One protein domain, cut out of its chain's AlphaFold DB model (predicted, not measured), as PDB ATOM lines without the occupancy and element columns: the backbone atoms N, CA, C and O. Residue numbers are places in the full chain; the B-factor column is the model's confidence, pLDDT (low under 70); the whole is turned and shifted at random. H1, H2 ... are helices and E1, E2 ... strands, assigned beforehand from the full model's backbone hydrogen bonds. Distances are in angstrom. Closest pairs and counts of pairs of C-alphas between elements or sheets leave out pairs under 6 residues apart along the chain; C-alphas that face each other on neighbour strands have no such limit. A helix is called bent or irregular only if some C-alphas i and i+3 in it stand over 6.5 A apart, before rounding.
ATOM      1  N   PHE A   5    -128.085 214.791  92.941       94.94
ATOM      2  CA  PHE A   5    -129.270 213.935  92.907       94.94
ATOM      3  C   PHE A   5    -129.068 212.720  93.804       94.94
ATOM      4  O   PHE A   5    -127.943 212.370  94.154       94.94
ATOM      5  N   ASN A   6    -130.167 212.095  94.208       94.25
ATOM      6  CA  ASN A   6    -130.135 210.949  95.098       94.25
ATOM      7  C   ASN A   6    -130.445 209.675  94.321       94.25
ATOM      8  O   ASN A   6    -131.395 209.641  93.538       94.25
ATOM      9  N   ILE A   7    -129.676 208.630  94.593       91.25
ATOM     10  CA  ILE A   7    -129.962 207.260  94.172       91.25
ATOM     11  C   ILE A   7    -130.095 206.379  95.407       91.25
ATOM     12  O   ILE A   7    -129.599 206.728  96.478       91.25
ATOM     13  N   ASN A   8    -130.730 205.222  95.259       90.31
ATOM     14  CA  ASN A   8    -130.666 204.188  96.280       90.31
ATOM     15  C   ASN A   8    -129.649 203.138  95.841       90.31
ATOM     16  O   ASN A   8    -129.798 202.564  94.766       90.31
ATOM     17  N   ALA A   9    -128.651 202.876  96.678       89.19
ATOM     18  CA  ALA A   9    -127.624 201.880  96.414       89.19
ATOM     19  C   ALA A   9    -127.637 200.783  97.485       89.19
ATOM     20  O   ALA A   9    -127.897 201.041  98.664       89.19
ATOM     21  N   ILE A  10    -127.359 199.556  97.044       91.44
ATOM     22  CA  ILE A  10    -127.222 198.380  97.904       91.44
ATOM     23  C   ILE A  10    -125.830 198.392  98.538       91.44
ATOM     24  O   ILE A  10    -124.838 198.645  97.859       91.44
ATOM     25  N   TYR A  11    -125.750 198.063  99.824       94.31
ATOM     26  CA  TYR A  11    -124.501 197.816 100.537       94.31
ATOM     27  C   TYR A  11    -124.549 196.434 101.187       94.31
ATOM     28  O   TYR A  11    -125.521 196.098 101.867       94.31
ATOM     29  N   ASN A  12    -123.487 195.651 101.012       95.12
ATOM     30  CA  ASN A  12    -123.266 194.409 101.746       95.12
ATOM     31  C   ASN A  12    -122.864 194.754 103.180       95.12
ATOM     32  O   ASN A  12    -121.914 195.513 103.387       95.12
ATOM     33  N   ILE A  13    -123.576 194.215 104.165       96.19
ATOM     34  CA  ILE A  13    -123.334 194.529 105.578       96.19
ATOM     35  C   ILE A  13    -122.153 193.696 106.071       96.19
ATOM     36  O   ILE A  13    -122.178 192.472 105.960       96.19
ATOM     37  N   VAL A  14    -121.139 194.348 106.634       96.69
ATOM     38  CA  VAL A  14    -119.961 193.681 107.203       96.69
ATOM     39  C   VAL A  14    -120.279 193.141 108.599       96.69
ATOM     40  O   VAL A  14    -120.830 193.852 109.444       96.69
ATOM     41  N   LEU A  15    -119.911 191.886 108.859       95.62
ATOM     42  CA  LEU A  15    -119.995 191.271 110.182       95.62
ATOM     43  C   LEU A  15    -118.932 191.840 111.125       95.62
ATOM     44  O   LEU A  15    -117.787 192.052 110.738       95.62
ATOM     45  N   ASN A  16    -119.302 192.024 112.395       95.88
ATOM     46  CA  ASN A  16    -118.411 192.523 113.449       95.88
ATOM     47  C   ASN A  16    -117.656 193.814 113.048       95.88
ATOM     48  O   ASN A  16    -116.426 193.849 113.106       95.88
ATOM     49  N   PRO A  17    -118.365 194.896 112.664       96.00
ATOM     50  CA  PRO A  17    -117.747 196.096 112.090       96.00
ATOM     51  C   PRO A  17    -116.718 196.769 113.016       96.00
ATOM     52  O   PRO A  17    -115.772 197.392 112.542       96.00
ATOM     53  N   GLY A  18    -116.846 196.592 114.337       96.06
ATOM     54  CA  GLY A  18    -115.879 197.088 115.319       96.06
ATOM     55  C   GLY A  18    -114.463 196.516 115.165       96.06
ATOM     56  O   GLY A  18    -113.507 197.194 115.536       96.06
ATOM     57  N   ASN A  19    -114.300 195.328 114.567       97.06
ATOM     58  CA  ASN A  19    -112.984 194.718 114.328       97.06
ATOM     59  C   ASN A  19    -112.131 195.521 113.332       97.06
ATOM     60  O   ASN A  19    -110.913 195.384 113.321       97.06
ATOM     61  N   PHE A  20    -112.761 196.376 112.524       97.56
ATOM     62  CA  PHE A  20    -112.102 197.169 111.486       97.56
ATOM     63  C   PHE A  20    -111.766 198.598 111.935       97.56
ATOM     64  O   PHE A  20    -111.312 199.399 111.123       97.56
ATOM     65  N   LEU A  21    -111.969 198.944 113.215       97.06
ATOM     66  CA  LEU A  21    -111.764 200.304 113.733       97.06
ATOM     67  C   LEU A  21    -110.362 200.858 113.431       97.06
ATOM     68  O   LEU A  21    -110.229 201.983 112.945       97.06
ATOM     69  N   GLU A  22    -109.322 200.075 113.714       96.44
ATOM     70  CA  GLU A  22    -107.930 200.479 113.495       96.44
ATOM     71  C   GLU A  22    -107.599 200.602 112.001       96.44
ATOM     72  O   GLU A  22    -107.011 201.600 111.581       96.44
ATOM     73  N   GLU A  23    -108.027 199.629 111.191       96.62
ATOM     74  CA  GLU A  23    -107.821 199.616 109.738       96.62
ATOM     75  C   GLU A  23    -108.501 200.822 109.063       96.62
ATOM     76  O   GLU A  23    -107.875 201.510 108.251       96.62
ATOM     77  N   VAL A  24    -109.745 201.129 109.448       96.75
ATOM     78  CA  VAL A  24    -110.506 202.280 108.941       96.75
ATOM     79  C   VAL A  24    -109.836 203.596 109.333       96.75
ATOM     80  O   VAL A  24    -109.536 204.407 108.458       96.75
ATOM     81  N   ASN A  25    -109.556 203.816 110.620       96.25
ATOM     82  CA  ASN A  25    -108.957 205.072 111.086       96.25
ATOM     83  C   ASN A  25    -107.571 205.315 110.470       96.25
ATOM     84  O   ASN A  25    -107.234 206.453 110.138       96.25
ATOM     85  N   THR A  26    -106.780 204.253 110.288       96.31
ATOM     86  CA  THR A  26    -105.449 204.335 109.672       96.31
ATOM     87  C   THR A  26    -105.547 204.782 108.215       96.31
ATOM     88  O   THR A  26    -104.833 205.698 107.807       96.31
ATOM     89  N   GLN A  27    -106.461 204.196 107.437       95.94
ATOM     90  CA  GLN A  27    -106.668 204.575 106.037       95.94
ATOM     91  C   GLN A  27    -107.249 205.981 105.889       95.94
ATOM     92  O   GLN A  27    -106.785 206.731 105.035       95.94
ATOM     93  N   LEU A  28    -108.206 206.375 106.734       94.56
ATOM     94  CA  LEU A  28    -108.761 207.731 106.704       94.56
ATOM     95  C   LEU A  28    -107.686 208.781 106.974       94.56
ATOM     96  O   LEU A  28    -107.559 209.728 106.201       94.56
ATOM     97  N   ARG A  29    -106.860 208.570 108.005       94.12
ATOM     98  CA  ARG A  29    -105.739 209.462 108.327       94.12
ATOM     99  C   ARG A  29    -104.700 209.521 107.207       94.12
ATOM    100  O   ARG A  29    -104.117 210.574 106.979       94.12
ATOM    101  N   ALA A  30    -104.463 208.406 106.515       93.62
ATOM    102  CA  ALA A  30    -103.551 208.363 105.375       93.62
ATOM    103  C   ALA A  30    -104.095 209.117 104.145       93.62
ATOM    104  O   ALA A  30    -103.304 209.600 103.339       93.62
ATOM    105  N   MET A  31    -105.422 209.217 103.990       89.69
ATOM    106  CA  MET A  31    -106.059 209.994 102.918       89.69
ATOM    107  C   MET A  31    -106.062 211.496 103.217       89.69
ATOM    108  O   MET A  31    -105.780 212.301 102.331       89.69
ATOM    109  N   ASP A  32    -106.397 211.869 104.448       89.12
ATOM    110  CA  ASP A  32    -106.359 213.240 104.944       89.12
ATOM    111  C   ASP A  32    -106.067 213.191 106.446       89.12
ATOM    112  O   ASP A  32    -106.827 212.612 107.219       89.12
ATOM    113  N   GLU A  33    -104.975 213.819 106.886       82.88
ATOM    114  CA  GLU A  33    -104.617 213.871 108.308       82.88
ATOM    115  C   GLU A  33    -105.711 214.529 109.168       82.88
ATOM    116  O   GLU A  33    -105.772 214.293 110.375       82.88
ATOM    117  N   LYS A  34    -106.585 215.340 108.552       86.31
ATOM    118  CA  LYS A  34    -107.745 215.982 109.186       86.31
ATOM    119  C   LYS A  34    -109.044 215.193 109.026       86.31
ATOM    120  O   LYS A  34    -110.097 215.686 109.443       86.31
ATOM    121  N   ALA A  35    -108.997 214.005 108.425       85.75
ATOM    122  CA  ALA A  35    -110.150 213.129 108.336       85.75
ATOM    123  C   ALA A  35    -110.687 212.796 109.730       85.75
ATOM    124  O   ALA A  35    -109.988 212.857 110.746       85.75
ATOM    125  N   ILE A  36    -111.961 212.420 109.769       89.50
ATOM    126  CA  ILE A  36    -112.573 211.937 110.996       89.50
ATOM    127  C   ILE A  36    -111.820 210.718 111.546       89.50
ATOM    128  O   ILE A  36    -111.409 209.828 110.804       89.50
ATOM    129  N   GLN A  37    -111.703 210.668 112.871       93.31
ATOM    130  CA  GLN A  37    -111.330 209.476 113.612       93.31
ATOM    131  C   GLN A  37    -112.556 208.970 114.376       93.31
ATOM    132  O   GLN A  37    -113.293 209.766 114.954       93.31
ATOM    133  N   PHE A  38    -112.772 207.660 114.389       95.06
ATOM    134  CA  PHE A  38    -113.829 207.007 115.154       95.06
ATOM    135  C   PHE A  38    -113.288 206.437 116.472       95.06
ATOM    136  O   PHE A  38    -112.185 205.893 116.503       95.06
ATOM    137  N   ASP A  39    -114.082 206.520 117.541       94.75
ATOM    138  CA  ASP A  39    -113.871 205.805 118.811       94.75
ATOM    139  C   ASP A  39    -114.497 204.402 118.784       94.75
ATOM    140  O   ASP A  39    -114.026 203.484 119.451       94.75
ATOM    141  N   ALA A  40    -115.584 204.239 118.029       94.94
ATOM    142  CA  ALA A  40    -116.277 202.971 117.833       94.94
ATOM    143  C   ALA A  40    -116.991 202.981 116.480       94.94
ATOM    144  O   ALA A  40    -117.532 204.011 116.083       94.94
ATOM    145  N   ILE A  41    -117.040 201.832 115.805       97.06
ATOM    146  CA  ILE A  41    -117.811 201.653 114.570       97.06
ATOM    147  C   ILE A  41    -119.046 200.809 114.874       97.06
ATOM    148  O   ILE A  41    -118.942 199.735 115.468       97.06
ATOM    149  N   TYR A  42    -120.208 201.298 114.450       95.75
ATOM    150  CA  TYR A  42    -121.499 200.641 114.637       95.75
ATOM    151  C   TYR A  42    -121.907 199.824 113.420       95.75
ATOM    152  O   TYR A  42    -122.359 198.691 113.569       95.75
ATOM    153  N   THR A  43    -121.732 200.377 112.219       96.25
ATOM    154  CA  THR A  43    -122.060 199.684 110.972       96.25
ATOM    155  C   THR A  43    -121.000 199.948 109.915       96.25
ATOM    156  O   THR A  43    -120.424 201.037 109.835       96.25
ATOM    157  N   ILE A  44    -120.744 198.928 109.096       97.31
ATOM    158  CA  ILE A  44    -120.011 199.089 107.848       97.31
ATOM    159  C   ILE A  44    -120.808 198.426 106.731       97.31
ATOM    160  O   ILE A  44    -121.226 197.272 106.853       97.31
ATOM    161  N   GLY A  45    -121.009 199.170 105.651       95.75
ATOM    162  CA  GLY A  45    -121.564 198.675 104.403       95.75
ATOM    163  C   GLY A  45    -120.542 198.802 103.281       95.75
ATOM    164  O   GLY A  45    -119.897 199.842 103.157       95.75
ATOM    165  N   VAL A  46    -120.430 197.790 102.423       93.69
ATOM    166  CA  VAL A  46    -119.612 197.849 101.200       93.69
ATOM    167  C   VAL A  46    -120.525 197.871  99.984       93.69
ATOM    168  O   VAL A  46    -121.318 196.951  99.791       93.69
ATOM    169  N   ASN A  47    -120.428 198.916  99.164       90.06
ATOM    170  CA  ASN A  47    -121.179 199.004  97.916       90.06
ATOM    171  C   ASN A  47    -120.553 198.048  96.880       90.06
ATOM    172  O   ASN A  47    -119.395 198.252  96.518       90.06
ATOM    173  N   PRO A  48    -121.270 197.029  96.378       83.19
ATOM    174  CA  PRO A  48    -120.695 196.043  95.465       83.19
ATOM    175  C   PRO A  48    -120.394 196.596  94.059       83.19
ATOM    176  O   PRO A  48    -119.577 196.010  93.356       83.19
ATOM    177  N   GLY A  49    -121.025 197.699  93.639       76.88
ATOM    178  CA  GLY A  49    -120.792 198.319  92.326       76.88
ATOM    179  C   GLY A  49    -119.594 199.274  92.306       76.88
ATOM    180  O   GLY A  49    -118.843 199.338  91.328       76.88
ATOM    181  N   THR A  50    -119.372 200.001  93.406       81.75
ATOM    182  CA  THR A  50    -118.304 201.014  93.503       81.75
ATOM    183  C   THR A  50    -117.128 200.593  94.383       81.75
ATOM    184  O   THR A  50    -116.074 201.223  94.338       81.75
ATOM    185  N   ASN A  51    -117.294 199.545  95.196       84.75
ATOM    186  CA  ASN A  51    -116.403 199.142  96.292       84.75
ATOM    187  C   ASN A  51    -116.153 200.235  97.343       84.75
ATOM    188  O   ASN A  51    -115.252 200.106  98.171       84.75
ATOM    189  N   ARG A  52    -116.946 201.313  97.345       89.19
ATOM    190  CA  ARG A  52    -116.882 202.327  98.398       89.19
ATOM    191  C   ARG A  52    -117.455 201.763  99.691       89.19
ATOM    192  O   ARG A  52    -118.436 201.015  99.689       89.19
ATOM    193  N   ILE A  53    -116.844 202.163 100.799       93.38
ATOM    194  CA  ILE A  53    -117.170 201.663 102.128       93.38
ATOM    195  C   ILE A  53    -117.842 202.777 102.913       93.38
ATOM    196  O   ILE A  53    -117.251 203.834 103.147       93.38
ATOM    197  N   ARG A  54    -119.092 202.528 103.301       95.31
ATOM    198  CA  ARG A  54    -119.873 203.383 104.186       95.31
ATOM    199  C   ARG A  54    -119.600 202.962 105.626       95.31
ATOM    200  O   ARG A  54    -119.902 201.828 105.987       95.31
ATOM    201  N   VAL A  55    -119.073 203.868 106.440       96.31
ATOM    202  CA  VAL A  55    -118.776 203.634 107.861       96.31
ATOM    203  C   VAL A  55    -119.641 204.558 108.705       96.31
ATOM    204  O   VAL A  55    -119.660 205.765 108.467       96.31
ATOM    205  N   GLU A  56    -120.342 203.998 109.685       96.25
ATOM    206  CA  GLU A  56    -121.062 204.753 110.712       96.25
ATOM    207  C   GLU A  56    -120.497 204.430 112.084       96.25
ATOM    208  O   GLU A  56    -120.340 203.258 112.442       96.25
ATOM    209  N   GLY A  57    -120.221 205.453 112.877       95.50
ATOM    210  CA  GLY A  57    -119.603 205.251 114.175       95.50
ATOM    211  C   GLY A  57    -119.627 206.485 115.052       95.50
ATOM    212  O   GLY A  57    -120.017 207.574 114.629       95.50
ATOM    213  N   LYS A  58    -119.166 206.306 116.288       94.19
ATOM    214  CA  LYS A  58    -118.922 207.406 117.213       94.19
ATOM    215  C   LYS A  58    -117.649 208.136 116.805       94.19
ATOM    216  O   LYS A  58    -116.574 207.536 116.808       94.19
ATOM    217  N   ARG A  59    -117.763 209.425 116.510       92.69
ATOM    218  CA  ARG A  59    -116.643 210.320 116.231       92.69
ATOM    219  C   ARG A  59    -115.795 210.559 117.480       92.69
ATOM    220  O   ARG A  59    -116.320 210.763 118.571       92.69
ATOM    221  N   HIS A  60    -114.481 210.611 117.294       87.94
ATOM    222  CA  HIS A  60    -113.539 211.087 118.294       87.94
ATOM    223  C   HIS A  60    -113.627 212.615 118.391       87.94
ATOM    224  O   HIS A  60    -113.182 213.335 117.493       87.94
ATOM    225  N   THR A  61    -114.215 213.118 119.474       81.75
ATOM    226  CA  THR A  61    -114.392 214.562 119.727       81.75
ATOM    227  C   THR A  61    -113.578 215.066 120.920       81.75
ATOM    228  O   THR A  61    -113.610 216.254 121.226       81.75
ATOM    229  N   GLY A  62    -112.848 214.181 121.614       73.50
ATOM    230  CA  GLY A  62    -112.125 214.498 122.854       73.50
ATOM    231  C   GLY A  62    -113.026 214.703 124.084       73.50
ATOM    232  O   GLY A  62    -112.518 214.805 125.200       73.50
ATOM    233  N   ASN A  63    -114.351 214.700 123.898       71.94
ATOM    234  CA  ASN A  63    -115.365 214.924 124.929       71.94
ATOM    235  C   ASN A  63    -116.275 213.684 125.063       71.94
ATOM    236  O   ASN A  63    -116.264 212.786 124.223       71.94
ATOM    237  N   GLN A  64    -117.091 213.606 126.121       64.56
ATOM    238  CA  GLN A  64    -118.015 212.474 126.330       64.56
ATOM    239  C   GLN A  64    -119.307 212.547 125.489       64.56
ATOM    240  O   GLN A  64    -120.173 211.686 125.638       64.56
ATOM    241  N   GLU A  65    -119.450 213.540 124.609       75.12
ATOM    242  CA  GLU A  65    -120.638 213.681 123.764       75.12
ATOM    243  C   GLU A  65    -120.751 212.530 122.752       75.12
ATOM    244  O   GLU A  65    -119.767 212.049 122.185       75.12
ATOM    245  N   LEU A  66    -121.982 212.054 122.561       71.81
ATOM    246  CA  LEU A  66    -122.318 211.078 121.530       71.81
ATOM    247  C   LEU A  66    -122.476 211.821 120.207       71.81
ATOM    248  O   LEU A  66    -123.550 212.335 119.910       71.81
ATOM    249  N   ASP A  67    -121.395 211.867 119.438       86.62
ATOM    250  CA  ASP A  67    -121.386 212.407 118.084       86.62
ATOM    251  C   ASP A  67    -121.304 211.240 117.089       86.62
ATOM    252  O   ASP A  67    -120.295 210.530 117.039       86.62
ATOM    253  N   ILE A  68    -122.407 210.960 116.385       91.31
ATOM    254  CA  ILE A  68    -122.490 209.872 115.400       91.31
ATOM    255  C   ILE A  68    -122.248 210.468 114.023       91.31
ATOM    256  O   ILE A  68    -123.024 211.301 113.560       91.31
ATOM    257  N   GLU A  69    -121.221 209.976 113.341       93.06
ATOM    258  CA  GLU A  69    -120.901 210.397 111.984       93.06
ATOM    259  C   GLU A  69    -121.045 209.224 111.016       93.06
ATOM    260  O   GLU A  69    -120.765 208.067 111.342       93.06
ATOM    261  N   THR A  70    -121.448 209.551 109.793       93.06
ATOM    262  CA  THR A  70    -121.370 208.664 108.639       93.06
ATOM    263  C   THR A  70    -120.386 209.222 107.632       93.06
ATOM    264  O   THR A  70    -120.492 210.377 107.226       93.06
ATOM    265  N   ILE A  71    -119.505 208.363 107.138       92.56
ATOM    266  CA  ILE A  71    -118.668 208.672 105.985       92.56
ATOM    267  C   ILE A  71    -118.797 207.608 104.909       92.56
ATOM    268  O   ILE A  71    -119.194 206.472 105.170       92.56
ATOM    269  N   GLU A  72    -118.378 207.969 103.703       91.25
ATOM    270  CA  GLU A  72    -118.183 207.019 102.623       91.25
ATOM    271  C   GLU A  72    -116.861 207.287 101.906       91.25
ATOM    272  O   GLU A  72    -116.659 208.363 101.332       91.25
ATOM    273  N   ALA A  73    -115.969 206.300 101.910       90.31
ATOM    274  CA  ALA A  73    -114.603 206.442 101.419       90.31
ATOM    275  C   ALA A  73    -114.126 205.182 100.663       90.31
ATOM    276  O   ALA A  73    -114.659 204.091 100.886       90.31
ATOM    277  N   PRO A  74    -113.135 205.307  99.758       90.00
ATOM    278  CA  PRO A  74    -112.554 204.177  99.031       90.00
ATOM    279  C   PRO A  74    -111.563 203.398  99.918       90.00
ATOM    280  O   PRO A  74    -110.352 203.437  99.703       90.00
ATOM    281  N   LEU A  75    -112.079 202.741 100.958       91.88
ATOM    282  CA  LEU A  75    -111.305 201.965 101.932       91.88
ATOM    283  C   LEU A  75    -111.157 200.499 101.490       91.88
ATOM    284  O   LEU A  75    -111.914 200.013 100.651       91.88
ATOM    285  N   LYS A  76    -110.211 199.777 102.092       91.00
ATOM    286  CA  LYS A  76    -110.079 198.312 102.008       91.00
ATOM    287  C   LYS A  76    -110.339 197.688 103.381       91.00
ATOM    288  O   LYS A  76    -109.917 198.252 104.383       91.00
ATOM    289  N   LEU A  77    -111.033 196.550 103.423       91.69
ATOM    290  CA  LEU A  77    -111.267 195.786 104.655       91.69
ATOM    291  C   LEU A  77    -110.711 194.381 104.496       91.69
ATOM    292  O   LEU A  77    -111.238 193.572 103.724       91.69
ATOM    293  N   THR A  78    -109.633 194.091 105.208       91.38
ATOM    294  CA  THR A  78    -108.921 192.825 105.058       91.38
ATOM    295  C   THR A  78    -109.674 191.706 105.776       91.38
ATOM    296  O   THR A  78    -109.845 191.741 106.990       91.38
ATOM    297  N   GLY A  79    -110.122 190.689 105.034       90.56
ATOM    298  CA  GLY A  79    -110.839 189.548 105.617       90.56
ATOM    299  C   GLY A  79    -112.272 189.862 106.063       90.56
ATOM    300  O   GLY A  79    -112.783 189.198 106.960       90.56
ATOM    301  N   ALA A  80    -112.919 190.870 105.468       92.12
ATOM    302  CA  ALA A  80    -114.318 191.173 105.752       92.12
ATOM    303  C   ALA A  80    -115.256 190.029 105.342       92.12
ATOM    304  O   ALA A  80    -115.261 189.583 104.193       92.12
ATOM    305  N   GLU A  81    -116.093 189.609 106.288       94.75
ATOM    306  CA  GLU A  81    -117.224 188.716 106.058       94.75
ATOM    307  C   GLU A  81    -118.521 189.528 105.991       94.75
ATOM    308  O   GLU A  81    -118.662 190.549 106.670       94.75
ATOM    309  N   TYR A  82    -119.483 189.069 105.191       94.00
ATOM    310  CA  TYR A  82    -120.717 189.804 104.914       94.00
ATOM    311  C   TYR A  82    -121.955 189.024 105.358       94.00
ATOM    312  O   TYR A  82    -122.018 187.806 105.188       94.00
ATOM    313  N   ASN A  83    -122.968 189.723 105.874       93.56
ATOM    314  CA  ASN A  83    -124.258 189.133 106.221       93.56
ATOM    315  C   ASN A  83    -125.426 190.047 105.843       93.56
ATOM    316  O   ASN A  83    -125.773 190.982 106.564       93.56
ATOM    317  N   GLY A  84    -126.071 189.723 104.726       94.12
ATOM    318  CA  GLY A  84    -127.206 190.476 104.214       94.12
ATOM    319  C   GLY A  84    -126.812 191.799 103.560       94.12
ATOM    320  O   GLY A  84    -125.639 192.141 103.397       94.12
ATOM    321  N   THR A  85    -127.839 192.535 103.154       95.38
ATOM    322  CA  THR A  85    -127.711 193.781 102.400       95.38
ATOM    323  C   THR A  85    -128.648 194.844 102.948       95.38
ATOM    324  O   THR A  85    -129.750 194.525 103.397       95.38
ATOM    325  N   VAL A  86    -128.254 196.107 102.837       93.81
ATOM    326  CA  VAL A  86    -129.074 197.268 103.198       93.81
ATOM    327  C   VAL A  86    -129.092 198.282 102.060       93.81
ATOM    328  O   VAL A  86    -128.126 198.405 101.310       93.81
ATOM    329  N   MET A  87    -130.203 199.004 101.927       93.38
ATOM    330  CA  MET A  87    -130.325 200.118 100.991       93.38
ATOM    331  C   MET A  87    -129.985 201.427 101.688       93.38
ATOM    332  O   MET A  87    -130.560 201.746 102.730       93.38
ATOM    333  N   HIS A  88    -129.105 202.213 101.075       90.31
ATOM    334  CA  HIS A  88    -128.824 203.577 101.499       90.31
ATOM    335  C   HIS A  88    -129.048 204.557 100.359       90.31
ATOM    336  O   HIS A  88    -128.751 204.279  99.198       90.31
ATOM    337  N   THR A  89    -129.552 205.734 100.714       90.44
ATOM    338  CA  THR A  89    -129.616 206.856  99.788       90.44
ATOM    339  C   THR A  89    -128.228 207.470  99.654       90.44
ATOM    340  O   THR A  89    -127.656 207.945 100.635       90.44
ATOM    341  N   VAL A  90    -127.703 207.480  98.433       88.56
ATOM    342  CA  VAL A  90    -126.417 208.084  98.085       88.56
ATOM    343  C   VAL A  90    -126.687 209.359  97.307       88.56
ATOM    344  O   VAL A  90    -127.408 209.356  96.311       88.56
ATOM    345  N   SER A  91    -126.101 210.460  97.767       91.25
ATOM    346  CA  SER A  91    -126.174 211.733  97.060       91.25
ATOM    347  C   SER A  91    -125.006 211.836  96.085       91.25
ATOM    348  O   SER A  91    -123.850 211.890  96.508       91.25
ATOM    349  N   VAL A  92    -125.288 211.902  94.789       92.94
ATOM    350  CA  VAL A  92    -124.300 211.960  93.707       92.94
ATOM    351  C   VAL A  92    -124.174 213.405  93.203       92.94
ATOM    352  O   VAL A  92    -125.191 214.037  92.914       92.94
TER     353      VAL A  92
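AT A GLANCE: This is residues 5 to 92 of the 276 residues of an uncharacterized protein of Escherichia coli (UniProt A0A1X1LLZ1). One strongly twisted sheet of five strands curls like part of a barrel, and a single helix, H1, packs on it mostly at E2. The three strands E2, E3 and E4 make a meander, each strand the antiparallel neighbour of the one before, while E1 and E5 pair as a long two-stranded ribbon at the other edge. The printed part has 88 residues, with one named helix and five named strands in the order E1, H1, E2, E3, E4, E5, and the antiparallel sheet runs E4, E3, E2, E1, E5. The class is mixed, helices and strands; the whole is compact, with a radius of gyration of the C-alphas of 12.8 A, and rounded, spanning 34 by 32 by 24 A.

IN THESE COORDINATES: Start in the sheet with E2, residues 38 to 46, 17.7 A long, which bends by 73 degrees at residue 42. Next to it find E3, residues 53 to 59, 16.6 A, and then E4, residues 68 to 73, 16.4 A. Go back to C-alpha 5 at (-129.270, 213.935, 92.907); from there E1, residues 5 to 14, runs 26.5 A. E5, residues 82 to 92, is the longest strand by residues; it spans 25.1 A, bends by 66 degrees at residue 85 and ends with C-alpha 92 at (-124.300, 211.960, 93.707). Find H1, residues 17 to 31, from C-alpha 17 at (-117.747, 196.096, 112.090); it is 20.3 A long and irregular, with C-alphas 19 and 22 standing 7.7 A apart.

HOW THE PARTS SIT: Look first at the hairpin of E2 and E3, antiparallel at 160 degrees, where N 54 and O 45 are 2.8 A apart. The hairpin of E3 and E4, at 152 degrees, has N 55 and O 71 at 2.9 A; E4 is an edge strand. On the other side of E2, E1 is its antiparallel neighbour, with N 14 and O 44 at 2.9 A. The other edge strand, E5, is antiparallel to E1 at 159 degrees, with N 7 and O 90 at 2.9 A and N 92 and O 5 at 2.8 A. H1 is on the sheet, and its closest C-alphas to E2 are those of Gly 18 and Ile 41, 5.0 A apart. H1 and E3 are near each other. In H1, 8 of 11 O i to N i+4 pairs are within hydrogen-bond range. E1 and E4 are apart, as are E3 and E5.

THE WHOLE: The two C-alphas farthest apart, those of Gly 49 and Asn 63, are 37.0 A from each other. The printed part has no cut. The link from E1 to H1 is tight and the other four links are short. The mean pLDDT of the printed part is 91.3, and residue 64 is the one residue under 70.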